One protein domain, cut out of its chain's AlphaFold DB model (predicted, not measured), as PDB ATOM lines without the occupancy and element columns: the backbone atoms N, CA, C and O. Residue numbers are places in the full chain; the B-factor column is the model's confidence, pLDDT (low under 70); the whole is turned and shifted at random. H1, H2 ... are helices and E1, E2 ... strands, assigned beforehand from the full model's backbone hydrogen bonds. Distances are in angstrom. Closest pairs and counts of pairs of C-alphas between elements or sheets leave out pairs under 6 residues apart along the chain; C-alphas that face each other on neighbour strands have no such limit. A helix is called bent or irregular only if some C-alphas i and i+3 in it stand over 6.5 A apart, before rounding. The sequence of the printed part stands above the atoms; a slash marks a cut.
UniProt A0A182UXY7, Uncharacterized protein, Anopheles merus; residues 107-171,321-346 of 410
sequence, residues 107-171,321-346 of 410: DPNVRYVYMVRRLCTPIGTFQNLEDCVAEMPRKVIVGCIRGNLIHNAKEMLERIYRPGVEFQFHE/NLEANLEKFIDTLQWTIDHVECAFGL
ATOM      1  N   ASP A 107      25.517  21.673 -65.102       76.25
ATOM      2  CA  ASP A 107      25.646  22.424 -66.349       76.25
ATOM      3  C   ASP A 107      25.075  23.843 -66.165       76.25
ATOM      4  O   ASP A 107      23.879  23.992 -65.887       76.25
ATOM      5  N   PRO A 108      25.870  24.910 -66.364       73.56
ATOM      6  CA  PRO A 108      25.388  26.283 -66.263       73.56
ATOM      7  C   PRO A 108      24.208  26.600 -67.195       73.56
ATOM      8  O   PRO A 108      23.422  27.497 -66.894       73.56
ATOM      9  N   ASN A 109      24.057  25.899 -68.316       70.44
ATOM     10  CA  ASN A 109      22.996  26.162 -69.289       70.44
ATOM     11  C   ASN A 109      21.655  25.510 -68.920       70.44
ATOM     12  O   ASN A 109      20.638  25.786 -69.563       70.44
ATOM     13  N   VAL A 110      21.627  24.673 -67.880       75.38
ATOM     14  CA  VAL A 110      20.425  23.983 -67.406       75.38
ATOM     15  C   VAL A 110      19.863  24.698 -66.175       75.38
ATOM     16  O   VAL A 110      20.585  25.107 -65.268       75.38
ATOM     17  N   ARG A 111      18.535  24.866 -66.133       73.69
ATOM     18  CA  ARG A 111      17.838  25.372 -64.944       73.69
ATOM     19  C   ARG A 111      17.520  24.212 -64.012       73.69
ATOM     20  O   ARG A 111      16.715  23.352 -64.355       73.69
ATOM     21  N   TYR A 112      18.133  24.225 -62.836       78.88
ATOM     22  CA  TYR A 112      17.887  23.234 -61.797       78.88
ATOM     23  C   TYR A 112      16.805  23.722 -60.840       78.88
ATOM     24  O   TYR A 112      16.949  24.771 -60.209       78.88
ATOM     25  N   VAL A 113      15.745  22.927 -60.730       79.38
ATOM     26  CA  VAL A 113      14.655  23.111 -59.771       79.38
ATOM     27  C   VAL A 113      14.754  21.993 -58.745       79.38
ATOM     28  O   VAL A 113      14.884  20.827 -59.118       79.38
ATOM     29  N   TYR A 114      14.706  22.339 -57.464       81.94
ATOM     30  CA  TYR A 114      14.713  21.378 -56.371       81.94
ATOM     31  C   TYR A 114      13.356  21.344 -55.674       81.94
ATOM     32  O   TYR A 114      12.637  22.341 -55.615       81.94
ATOM     33  N   MET A 115      13.026  20.178 -55.126       81.38
ATOM     34  CA  MET A 115      11.836  19.949 -54.314       81.38
ATOM     35  C   MET A 115      12.272  19.294 -53.006       81.38
ATOM     36  O   MET A 115      12.787  18.177 -53.013       81.38
ATOM     37  N   VAL A 116      12.093  19.988 -51.885       80.88
ATOM     38  CA  VAL A 116      12.522  19.527 -50.559       80.88
ATOM     39  C   VAL A 116      11.313  19.419 -49.641       80.88
ATOM     40  O   VAL A 116      10.445  20.288 -49.624       80.88
ATOM     41  N   ARG A 117      11.229  18.339 -48.862       82.00
ATOM     42  CA  ARG A 117      10.146  18.163 -47.887       82.00
ATOM     43  C   ARG A 117      10.346  19.104 -46.705       82.00
ATOM     44  O   ARG A 117      11.426  19.153 -46.131       82.00
ATOM     45  N   ARG A 118       9.276  19.795 -46.316       74.56
ATOM     46  CA  ARG A 118       9.269  20.710 -45.170       74.56
ATOM     47  C   ARG A 118       9.263  19.974 -43.830       74.56
ATOM     48  O   ARG A 118       9.802  20.471 -42.852       74.56
ATOM     49  N   LEU A 119       8.630  18.804 -43.783       73.12
ATOM     50  CA  LEU A 119       8.495  17.996 -42.573       73.12
ATOM     51  C   LEU A 119       9.181  16.642 -42.766       73.12
ATOM     52  O   LEU A 119       9.162  16.072 -43.857       73.12
ATOM     53  N   CYS A 120       9.734  16.103 -41.681       69.31
ATOM     54  CA  CYS A 120      10.276  14.744 -41.634       69.31
ATOM     55  C   CYS A 120       9.178  13.664 -41.637       69.31
ATOM     56  O   CYS A 120       9.466  12.493 -41.874       69.31
ATOM     57  N   THR A 121       7.916  14.046 -41.406       76.31
ATOM     58  CA  THR A 121       6.769  13.135 -41.466       76.31
ATOM     59  C   THR A 121       6.565  12.604 -42.887       76.31
ATOM     60  O   THR A 121       6.636  13.389 -43.842       76.31
ATOM     61  N   PRO A 122       6.266  11.304 -43.060       76.62
ATOM     62  CA  PRO A 122       5.936  10.758 -44.369       76.62
ATOM     63  C   PRO A 122       4.725  11.491 -44.956       76.62
ATOM     64  O   PRO A 122       3.780  11.832 -44.244       76.62
ATOM     65  N   ILE A 123       4.767  11.756 -46.263       83.00
ATOM     66  CA  ILE A 123       3.621  12.323 -46.971       83.00
ATOM     67  C   ILE A 123       2.577  11.211 -47.061       83.00
ATOM     68  O   ILE A 123       2.878  10.122 -47.549       83.00
ATOM     69  N   GLY A 124       1.384  11.469 -46.525       80.50
ATOM     70  CA  GLY A 124       0.284  10.509 -46.546       80.50
ATOM     71  C   GLY A 124      -0.152  10.173 -47.971       80.50
ATOM     72  O   GLY A 124       0.054  10.947 -48.904       80.50
ATOM     73  N   THR A 125      -0.770   9.009 -48.144       84.25
ATOM     74  CA  THR A 125      -1.389   8.633 -49.416       84.25
ATOM     75  C   THR A 125      -2.695   9.400 -49.600       84.25
ATOM     76  O   THR A 125      -3.582   9.310 -48.750       84.25
ATOM     77  N   PHE A 126      -2.831  10.113 -50.715       86.56
ATOM     78  CA  PHE A 126      -4.066  10.803 -51.084       86.56
ATOM     79  C   PHE A 126      -4.913   9.911 -51.991       86.56
ATOM     80  O   PHE A 126      -4.383   9.278 -52.903       86.56
ATOM     81  N   GLN A 127      -6.222   9.856 -51.740       89.25
ATOM     82  CA  GLN A 127      -7.159   9.122 -52.602       89.25
ATOM     83  C   GLN A 127      -7.645   9.981 -53.777       89.25
ATOM     84  O   GLN A 127      -7.891   9.452 -54.857       89.25
ATOM     85  N   ASN A 128      -7.712  11.303 -53.587       91.69
ATOM     86  CA  ASN A 128      -8.155  12.258 -54.597       91.69
ATOM     87  C   ASN A 128      -6.985  13.116 -55.092       91.69
ATOM     88  O   ASN A 128      -6.132  13.544 -54.309       91.69
ATOM     89  N   LEU A 129      -6.972  13.406 -56.396       88.62
ATOM     90  CA  LEU A 129      -5.965  14.276 -57.008       88.62
ATOM     91  C   LEU A 129      -6.092  15.724 -56.512       88.62
ATOM     92  O   LEU A 129      -5.079  16.369 -56.267       88.62
ATOM     93  N   GLU A 130      -7.318  16.211 -56.333       90.06
ATOM     94  CA  GLU A 130      -7.594  17.581 -55.878       90.06
ATOM     95  C   GLU A 130      -7.034  17.831 -54.474       90.06
ATOM     96  O   GLU A 130      -6.298  18.796 -54.263       90.06
ATOM     97  N   ASP A 131      -7.271  16.897 -53.547       86.44
ATOM     98  CA  ASP A 131      -6.730  16.956 -52.185       86.44
ATOM     99  C   ASP A 131      -5.195  16.917 -52.185       86.44
ATOM    100  O   ASP A 131      -4.543  17.645 -51.434       86.44
ATOM    101  N   CYS A 132      -4.602  16.105 -53.066       85.88
ATOM    102  CA  CYS A 132      -3.154  16.038 -53.237       85.88
ATOM    103  C   CYS A 132      -2.588  17.380 -53.722       85.88
ATOM    104  O   CYS A 132      -1.646  17.899 -53.130       85.88
ATOM    105  N   VAL A 133      -3.177  17.979 -54.761       85.19
ATOM    106  CA  VAL A 133      -2.725  19.266 -55.313       85.19
ATOM    107  C   VAL A 133      -2.881  20.400 -54.296       85.19
ATOM    108  O   VAL A 133      -2.022  21.277 -54.235       85.19
ATOM    109  N   ALA A 134      -3.924  20.370 -53.464       85.44
ATOM    110  CA  ALA A 134      -4.136  21.365 -52.417       85.44
ATOM    111  C   ALA A 134      -3.137  21.236 -51.249       85.44
ATOM    112  O   ALA A 134      -2.655  22.243 -50.723       85.44
ATOM    113  N   GLU A 135      -2.797  20.010 -50.842       84.56
ATOM    114  CA  GLU A 135      -1.923  19.757 -49.689       84.56
ATOM    115  C   GLU A 135      -0.429  19.730 -50.041       84.56
ATOM    116  O   GLU A 135       0.402  20.142 -49.228       84.56
ATOM    117  N   MET A 136      -0.049  19.291 -51.244       82.62
ATOM    118  CA  MET A 136       1.355  19.093 -51.625       82.62
ATOM    119  C   MET A 136       2.218  20.371 -51.532       82.62
ATOM    120  O   MET A 136       3.315  20.284 -50.969       82.62
ATOM    121  N   PRO A 137       1.746  21.568 -51.944       83.62
ATOM    122  CA  PRO A 137       2.493  22.821 -51.774       83.62
ATOM    123  C   PRO A 137       2.772  23.183 -50.310       83.62
ATOM    124  O   PRO A 137       3.719  23.904 -50.012       83.62
ATOM    125  N   ARG A 138       1.972  22.677 -49.362       80.06
ATOM    126  CA  ARG A 138       2.199  22.897 -47.921       80.06
ATOM    127  C   ARG A 138       3.286  21.978 -47.365       80.06
ATOM    128  O   ARG A 138       3.898  22.301 -46.344       80.06
ATOM    129  N   LYS A 139       3.498  20.823 -48.003       81.12
ATOM    130  CA  LYS A 139       4.435  19.774 -47.571       81.12
ATOM    131  C   LYS A 139       5.805  19.884 -48.239       81.12
ATOM    132  O   LYS A 139       6.779  19.373 -47.681       81.12
ATOM    133  N   VAL A 140       5.889  20.527 -49.401       81.62
ATOM    134  CA  VAL A 140       7.102  20.599 -50.224       81.62
ATOM    135  C   VAL A 140       7.465  22.049 -50.512       81.62
ATOM    136  O   VAL A 140       6.624  22.848 -50.900       81.62
ATOM    137  N   ILE A 141       8.742  22.368 -50.335       78.38
ATOM    138  CA  ILE A 141       9.354  23.628 -50.742       78.38
ATOM    139  C   ILE A 141       9.967  23.404 -52.118       78.38
ATOM    140  O   ILE A 141      10.737  22.461 -52.315       78.38
ATOM    141  N   VAL A 142       9.610  24.266 -53.063       79.44
ATOM    142  CA  VAL A 142      10.149  24.251 -54.421       79.44
ATOM    143  C   VAL A 142      11.032  25.473 -54.580       79.44
ATOM    144  O   VAL A 142      10.596  26.582 -54.291       79.44
ATOM    145  N   GLY A 143      12.257  25.278 -55.050       71.69
ATOM    146  CA  GLY A 143      13.174  26.379 -55.312       71.69
ATOM    147  C   GLY A 143      14.010  26.143 -56.557       71.69
ATOM    148  O   GLY A 143      13.982  25.072 -57.167       71.69
ATOM    149  N   CYS A 144      14.751  27.170 -56.956       73.38
ATOM    150  CA  CYS A 144      15.622  27.142 -58.124       73.38
ATOM    151  C   CYS A 144      17.049  27.482 -57.700       73.38
ATOM    152  O   CYS A 144      17.274  28.392 -56.904       73.38
ATOM    153  N   ILE A 145      18.031  26.777 -58.259       68.44
ATOM    154  CA  ILE A 145      19.449  27.064 -57.991       68.44
ATOM    155  C   ILE A 145      19.886  28.352 -58.715       68.44
ATOM    156  O   ILE A 145      20.808  29.037 -58.281       68.44
ATOM    157  N   ARG A 146      19.206  28.721 -59.812       63.41
ATOM    158  CA  ARG A 146      19.579  29.848 -60.677       63.41
ATOM    159  C   ARG A 146      18.504  30.942 -60.671       63.41
ATOM    160  O   ARG A 146      17.403  30.724 -61.172       63.41
ATOM    161  N   GLY A 147      18.867  32.116 -60.149       57.66
ATOM    162  CA  GLY A 147      17.963  33.248 -59.909       57.66
ATOM    163  C   GLY A 147      17.270  33.113 -58.552       57.66
ATOM    164  O   GLY A 147      16.602  32.115 -58.303       57.66
ATOM    165  N   ASN A 148      17.454  34.107 -57.680       67.38
ATOM    166  CA  ASN A 148      16.894  34.150 -56.324       67.38
ATOM    167  C   ASN A 148      17.484  33.127 -55.321       67.38
ATOM    168  O   ASN A 148      16.813  32.699 -54.384       67.38
ATOM    169  N   LEU A 149      18.751  32.717 -55.503       69.62
ATOM    170  CA  LEU A 149      19.440  31.769 -54.607       69.62
ATOM    171  C   LEU A 149      19.461  32.256 -53.153       69.62
ATOM    172  O   LEU A 149      19.289  31.454 -52.242       69.62
ATOM    173  N   ILE A 150      19.661  33.558 -52.939       74.38
ATOM    174  CA  ILE A 150      19.767  34.156 -51.603       74.38
ATOM    175  C   ILE A 150      18.417  34.068 -50.879       74.38
ATOM    176  O   ILE A 150      18.358  33.595 -49.745       74.38
ATOM    177  N   HIS A 151      17.321  34.400 -51.564       75.62
ATOM    178  CA  HIS A 151      15.971  34.232 -51.030       75.62
ATOM    179  C   HIS A 151      15.622  32.755 -50.789       75.62
ATOM    180  O   HIS A 151      15.035  32.415 -49.760       75.62
ATOM    181  N   ASN A 152      16.009  31.862 -51.701       73.44
ATOM    182  CA  ASN A 152      15.811  30.419 -51.565       73.44
ATOM    183  C   ASN A 152      16.590  29.843 -50.368       73.44
ATOM    184  O   ASN A 152      16.061  29.029 -49.612       73.44
ATOM    185  N   ALA A 153      17.829  30.291 -50.159       78.50
ATOM    186  CA  ALA A 153      18.650  29.914 -49.013       78.50
ATOM    187  C   ALA A 153      18.041  30.416 -47.700       78.50
ATOM    188  O   ALA A 153      17.921  29.636 -46.754       78.50
ATOM    189  N   LYS A 154      17.587  31.675 -47.663       82.75
ATOM    190  CA  LYS A 154      16.869  32.242 -46.516       82.75
ATOM    191  C   LYS A 154      15.625  31.421 -46.178       82.75
ATOM    192  O   LYS A 154      15.443  31.022 -45.032       82.75
ATOM    193  N   GLU A 155      14.812  31.097 -47.181       81.38
ATOM    194  CA  GLU A 155      13.595  30.313 -46.981       81.38
ATOM    195  C   GLU A 155      13.894  28.898 -46.459       81.38
ATOM    196  O   GLU A 155      13.203  28.412 -45.562       81.38
ATOM    197  N   MET A 156      14.942  28.239 -46.964       79.00
ATOM    198  CA  MET A 156      15.376  26.940 -46.440       79.00
ATOM    199  C   MET A 156      15.850  27.039 -44.985       79.00
ATOM    200  O   MET A 156      15.497  26.182 -44.172       79.00
ATOM    201  N   LEU A 157      16.617  28.072 -44.633       83.00
ATOM    202  CA  LEU A 157      17.092  28.282 -43.262       83.00
ATOM    203  C   LEU A 157      15.935  28.498 -42.288       83.00
ATOM    204  O   LEU A 157      15.880  27.835 -41.255       83.00
ATOM    205  N   GLU A 158      14.975  29.345 -42.650       83.75
ATOM    206  CA  GLU A 158      13.816  29.660 -41.811       83.75
ATOM    207  C   GLU A 158      12.826  28.495 -41.703       83.75
ATOM    208  O   GLU A 158      12.275  28.246 -40.631       83.75
ATOM    209  N   ARG A 159      12.563  27.773 -42.802       79.19
ATOM    210  CA  ARG A 159      11.492  26.761 -42.847       79.19
ATOM    211  C   ARG A 159      11.950  25.337 -42.562       79.19
ATOM    212  O   ARG A 159      11.100  24.517 -42.223       79.19
ATOM    213  N   ILE A 160      13.238  25.033 -42.731       79.00
ATOM    214  CA  ILE A 160      13.788  23.680 -42.566       79.00
ATOM    215  C   ILE A 160      14.803  23.654 -41.425       79.00
ATOM    216  O   ILE A 160      14.633  22.881 -40.484       79.00
ATOM    217  N   TYR A 161      15.845  24.487 -41.486       79.88
ATOM    218  CA  TYR A 161      16.966  24.376 -40.547       79.88
ATOM    219  C   TYR A 161      16.638  24.902 -39.152       79.88
ATOM    220  O   TYR A 161      16.969  24.222 -38.185       79.88
ATOM    221  N   ARG A 162      15.937  26.036 -39.022       81.62
ATOM    222  CA  ARG A 162      15.496  26.556 -37.718       81.62
ATOM    223  C   ARG A 162      14.598  25.539 -36.982       81.62
ATOM    224  O   ARG A 162      14.996  25.100 -35.905       81.62
ATOM    225  N   PRO A 163      13.505  25.013 -37.578       78.56
ATOM    226  CA  PRO A 163      12.727  23.943 -36.946       78.56
ATOM    227  C   PRO A 163      13.521  22.645 -36.730       78.56
ATOM    228  O   PRO A 163      13.269  21.904 -35.782       78.56
ATOM    229  N   GLY A 164      14.476  22.334 -37.610       76.81
ATOM    230  CA  GLY A 164      15.357  21.179 -37.452       76.81
ATOM    231  C   GLY A 164      16.217  21.276 -36.191       76.81
ATOM    232  O   GLY A 164      16.341  20.299 -35.456       76.81
ATOM    233  N   VAL A 165      16.763  22.454 -35.898       78.00
ATOM    234  CA  VAL A 165      17.564  22.677 -34.690       78.00
ATOM    235  C   VAL A 165      16.694  22.760 -33.438       78.00
ATOM    236  O   VAL A 165      17.039  22.164 -32.423       78.00
ATOM    237  N   GLU A 166      15.528  23.394 -33.519       75.19
ATOM    238  CA  GLU A 166      14.628  23.521 -32.368       75.19
ATOM    239  C   GLU A 166      14.047  22.169 -31.915       75.19
ATOM    240  O   GLU A 166      13.977  21.900 -30.714       75.19
ATOM    241  N   PHE A 167      13.636  21.314 -32.865       72.38
ATOM    242  CA  PHE A 167      12.839  20.113 -32.569       72.38
ATOM    243  C   PHE A 167      13.547  18.777 -32.829       72.38
ATOM    244  O   PHE A 167      13.111  17.758 -32.294       72.38
ATOM    245  N   GLN A 168      14.586  18.734 -33.670       71.19
ATOM    246  CA  GLN A 168      15.233  17.473 -34.074       71.19
ATOM    247  C   GLN A 168      16.674  17.351 -33.573       71.19
ATOM    248  O   GLN A 168      17.177  16.232 -33.434       71.19
ATOM    249  N   PHE A 169      17.342  18.464 -33.268       74.69
ATOM    250  CA  PHE A 169      18.706  18.436 -32.755       74.69
ATOM    251  C   PHE A 169      18.735  17.936 -31.309       74.69
ATOM    252  O   PHE A 169      18.155  18.530 -30.404       74.69
ATOM    253  N   HIS A 170      19.442  16.828 -31.104       67.94
ATOM    254  CA  HIS A 170      19.725  16.273 -29.788       67.94
ATOM    255  C   HIS A 170      21.228  16.342 -29.568       67.94
ATOM    256  O   HIS A 170      21.999  15.856 -30.399       67.94
ATOM    257  N   GLU A 171      21.654  16.939 -28.456       70.44
ATOM    258  CA  GLU A 171      23.079  16.983 -28.152       70.44
ATOM    259  C   GLU A 171      23.642  15.569 -27.951       70.44
ATOM    260  O   GLU A 171      23.035  14.748 -27.252       70.44
ATOM    261  N   ASN A 321      24.240  27.947 -29.257       82.88
ATOM    262  CA  ASN A 321      25.231  28.469 -30.202       82.88
ATOM    263  C   ASN A 321      24.804  28.221 -31.659       82.88
ATOM    264  O   ASN A 321      24.933  29.104 -32.506       82.88
ATOM    265  N   LEU A 322      24.257  27.039 -31.959       83.31
ATOM    266  CA  LEU A 322      23.764  26.718 -33.297       83.31
ATOM    267  C   LEU A 322      22.572  27.599 -33.693       83.31
ATOM    268  O   LEU A 322      22.561  28.127 -34.802       83.31
ATOM    269  N   GLU A 323      21.623  27.813 -32.784       84.25
ATOM    270  CA  GLU A 323      20.489  28.719 -32.999       84.25
ATOM    271  C   GLU A 323      20.951  30.164 -33.204       84.25
ATOM    272  O   GLU A 323      20.554  30.806 -34.175       84.25
ATOM    273  N   ALA A 324      21.882  30.654 -32.380       85.69
ATOM    274  CA  ALA A 324      22.448  31.991 -32.539       85.69
ATOM    275  C   ALA A 324      23.208  32.165 -33.867       85.69
ATOM    276  O   ALA A 324      23.186  33.245 -34.457       85.69
ATOM    277  N   ASN A 325      23.895  31.125 -34.351       86.00
ATOM    278  CA  ASN A 325      24.568  31.163 -35.652       86.00
ATOM    279  C   ASN A 325      23.576  31.126 -36.815       86.00
ATOM    280  O   ASN A 325      23.789  31.828 -37.803       86.00
ATOM    281  N   LEU A 326      22.497  30.345 -36.702       86.75
ATOM    282  CA  LEU A 326      21.422  30.341 -37.692       86.75
ATOM    283  C   LEU A 326      20.755  31.714 -37.786       86.75
ATOM    284  O   LEU A 326      20.579  32.206 -38.898       86.75
ATOM    285  N   GLU A 327      20.466  32.360 -36.654       88.69
ATOM    286  CA  GLU A 327      19.857  33.694 -36.639       88.69
ATOM    287  C   GLU A 327      20.757  34.731 -37.312       88.69
ATOM    288  O   GLU A 327      20.345  35.396 -38.257       88.69
ATOM    289  N   LYS A 328      22.041  34.773 -36.931       89.62
ATOM    290  CA  LYS A 328      23.026  35.663 -37.564       89.62
ATOM    291  C   LYS A 328      23.139  35.432 -39.066       89.62
ATOM    292  O   LYS A 328      23.348  36.382 -39.823       89.62
ATOM    293  N   PHE A 329      23.052  34.180 -39.512       88.81
ATOM    294  CA  PHE A 329      23.140  33.870 -40.933       88.81
ATOM    295  C   PHE A 329      21.884  34.310 -41.691       88.81
ATOM    296  O   PHE A 329      22.008  34.890 -42.768       88.81
ATOM    297  N   ILE A 330      20.697  34.114 -41.112       88.88
ATOM    298  CA  ILE A 330      19.430  34.619 -41.657       88.88
ATOM    299  C   ILE A 330      19.465  36.148 -41.756       88.88
ATOM    300  O   ILE A 330      19.162  36.682 -42.822       88.88
ATOM    301  N   ASP A 331      19.919  36.839 -40.709       89.50
ATOM    302  CA  ASP A 331      20.068  38.299 -40.697       89.50
ATOM    303  C   ASP A 331      21.045  38.783 -41.773       89.50
ATOM    304  O   ASP A 331      20.785  39.756 -42.477       89.50
ATOM    305  N   THR A 332      22.163  38.075 -41.952       87.50
ATOM    306  CA  THR A 332      23.156  38.401 -42.985       87.50
ATOM    307  C   THR A 332      22.581  38.219 -44.389       87.50
ATOM    308  O   THR A 332      22.817  39.050 -45.271       87.50
ATOM    309  N   LEU A 333      21.806  37.155 -44.621       85.38
ATOM    310  CA  LEU A 333      21.124  36.939 -45.896       85.38
ATOM    311  C   LEU A 333      20.054  38.001 -46.141       85.38
ATOM    312  O   LEU A 333      19.993  38.527 -47.247       85.38
ATOM    313  N   GLN A 334      19.266  38.361 -45.126       85.88
ATOM    314  CA  GLN A 334      18.269  39.427 -45.220       85.88
ATOM    315  C   GLN A 334      18.930  40.767 -45.558       85.88
ATOM    316  O   GLN A 334      18.537  41.418 -46.521       85.88
ATOM    317  N   TRP A 335      20.010  41.120 -44.858       86.38
ATOM    318  CA  TRP A 335      20.800  42.304 -45.179       86.38
ATOM    319  C   TRP A 335      21.310  42.275 -46.625       86.38
ATOM    320  O   TRP A 335      21.232  43.282 -47.325       86.38
ATOM    321  N   THR A 336      21.790  41.121 -47.097       82.88
ATOM    322  CA  THR A 336      22.292  40.953 -48.469       82.88
ATOM    323  C   THR A 336      21.178  41.124 -49.505       82.88
ATOM    324  O   THR A 336      21.403  41.754 -50.535       82.88
ATOM    325  N   ILE A 337      19.971  40.622 -49.245       80.62
ATOM    326  CA  ILE A 337      18.805  40.863 -50.110       80.62
ATOM    327  C   ILE A 337      18.531  42.372 -50.181       80.62
ATOM    328  O   ILE A 337      18.533  42.957 -51.264       80.62
ATOM    329  N   ASP A 338      18.417  43.018 -49.022       77.81
ATOM    330  CA  ASP A 338      18.034  44.428 -48.919       77.81
ATOM    331  C   ASP A 338      19.096  45.395 -49.476       77.81
ATOM    332  O   ASP A 338      18.761  46.486 -49.930       77.81
ATOM    333  N   HIS A 339      20.380  45.020 -49.458       70.12
ATOM    334  CA  HIS A 339      21.488  45.930 -49.786       70.12
ATOM    335  C   HIS A 339      22.314  45.522 -51.004       70.12
ATOM    336  O   HIS A 339      23.092  46.333 -51.499       70.12
ATOM    337  N   VAL A 340      22.191  44.290 -51.496       67.00
ATOM    338  CA  VAL A 340      22.922  43.812 -52.678       67.00
ATOM    339  C   VAL A 340      21.937  43.531 -53.801       67.00
ATOM    340  O   VAL A 340      22.071  44.101 -54.879       67.00
ATOM    341  N   GLU A 341      20.896  42.737 -53.556       59.84
ATOM    342  CA  GLU A 341      19.885  42.449 -54.578       59.84
ATOM    343  C   GLU A 341      19.044  43.693 -54.905       59.84
ATOM    344  O   GLU A 341      18.875  44.033 -56.078       59.84
ATOM    345  N   CYS A 342      18.640  44.470 -53.895       51.69
ATOM    346  CA  CYS A 342      17.966  45.752 -54.116       51.69
ATOM    347  C   CYS A 342      18.905  46.892 -54.564       51.69
ATOM    348  O   CYS A 342      18.417  47.876 -55.116       51.69
ATOM    349  N   ALA A 343      20.230  46.775 -54.401       44.00
ATOM    350  CA  ALA A 343      21.184  47.768 -54.921       44.00
ATOM    351  C   ALA A 343      21.529  47.555 -56.406       44.00
ATOM    352  O   ALA A 343      21.778  48.523 -57.125       44.00
ATOM    353  N   PHE A 344      21.500  46.307 -56.891       45.62
ATOM    354  CA  PHE A 344      21.574  46.004 -58.328       45.62
ATOM    355  C   PHE A 344      20.213  46.095 -59.032       45.62
ATOM    356  O   PHE A 344      20.172  46.175 -60.257       45.62
ATOM    357  N   GLY A 345      19.119  46.176 -58.271       42.00
ATOM    358  CA  GLY A 345      17.785  46.567 -58.727       42.00
ATOM    359  C   GLY A 345      17.632  48.060 -59.037       42.00
ATOM    360  O   GLY A 345      16.520  48.583 -58.969       42.00
ATOM    361  N   LEU A 346      18.712  48.764 -59.403       41.72
ATOM    362  CA  LEU A 346      18.538  49.966 -60.216       41.72
ATOM    363  C   LEU A 346      17.758  49.536 -61.466       41.72
ATOM    364  O   LEU A 346      18.159  48.555 -62.096       41.72
TER     365      LEU A 346
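Overview. This is residues 107 to 171 and 321 to 346 of the 410 residues of an uncharacterized protein of Anopheles merus (UniProt A0A182UXY7). A short two-strand ribbon, E1 and E2, joins two unequal parts: a pair of long helices, H2 and H3, side by side and running opposite ways, and, away from that pair, the short helix H1 with the loop of residues 118 to 128. H3 packs on H2, while H1 touches no helix. The printed part has 91 residues, with three named helices and two named strands in the order E1, H1, E2, H2, H3; the sheet is antiparallel and the class is mostly helix. The whole is loose, with a radius of gyration of the C-alphas of 16.3 A and spans of 48 by 41 by 25 A.

Arrangement. E1, residues 113 to 117, and E2, residues 140 to 144, are antiparallel neighbours at 156 degrees, with N 114 and O 143 2.8 A apart, within hydrogen-bond range. The closest C-alphas of E2 and H2, residues 149 to 167, are those of Gly 143 and Asn 152, 6.1 A apart. H2 touches H3, residues 321 to 344, at a shallow tilt of 16 degrees, opposite ways; their closest C-alphas, of Lys 154 and Ile 330, are 6.0 A apart. H1, residues 129 to 139, is apart from H2 and H3. O i to N i+4 pairs within hydrogen-bond range are 5 of 7 in H1, 13 of 15 in H2 and 18 of 20 in H3.

Along the chain. E1 begins at C-alpha 113 (14.655, 23.111, -59.771). H1 is 15.1 A long and only just irregular, with C-alphas 134 and 137 6.8 A apart. H2, 25.8 A, has a kink of 28 degrees near residue 156 and is only just irregular, with C-alphas 159 and 162 6.51 A apart. H3, 33.3 A, ends at C-alpha 344 (21.574, 46.004, -58.328).

Size, cuts and confidence. The C-alphas farthest apart, of Gln 127 and Leu 346, are 48.9 A apart. Residues 172 to 320 are not printed, and C-alphas 171 and 321 are 11.9 A apart across the cut. The link from E1 to H1 is long, with 11 residues. In the printed part, 14 residues have a pLDDT, the model's own confidence, under 70, among them residues 145 to 149 and 340 to 346.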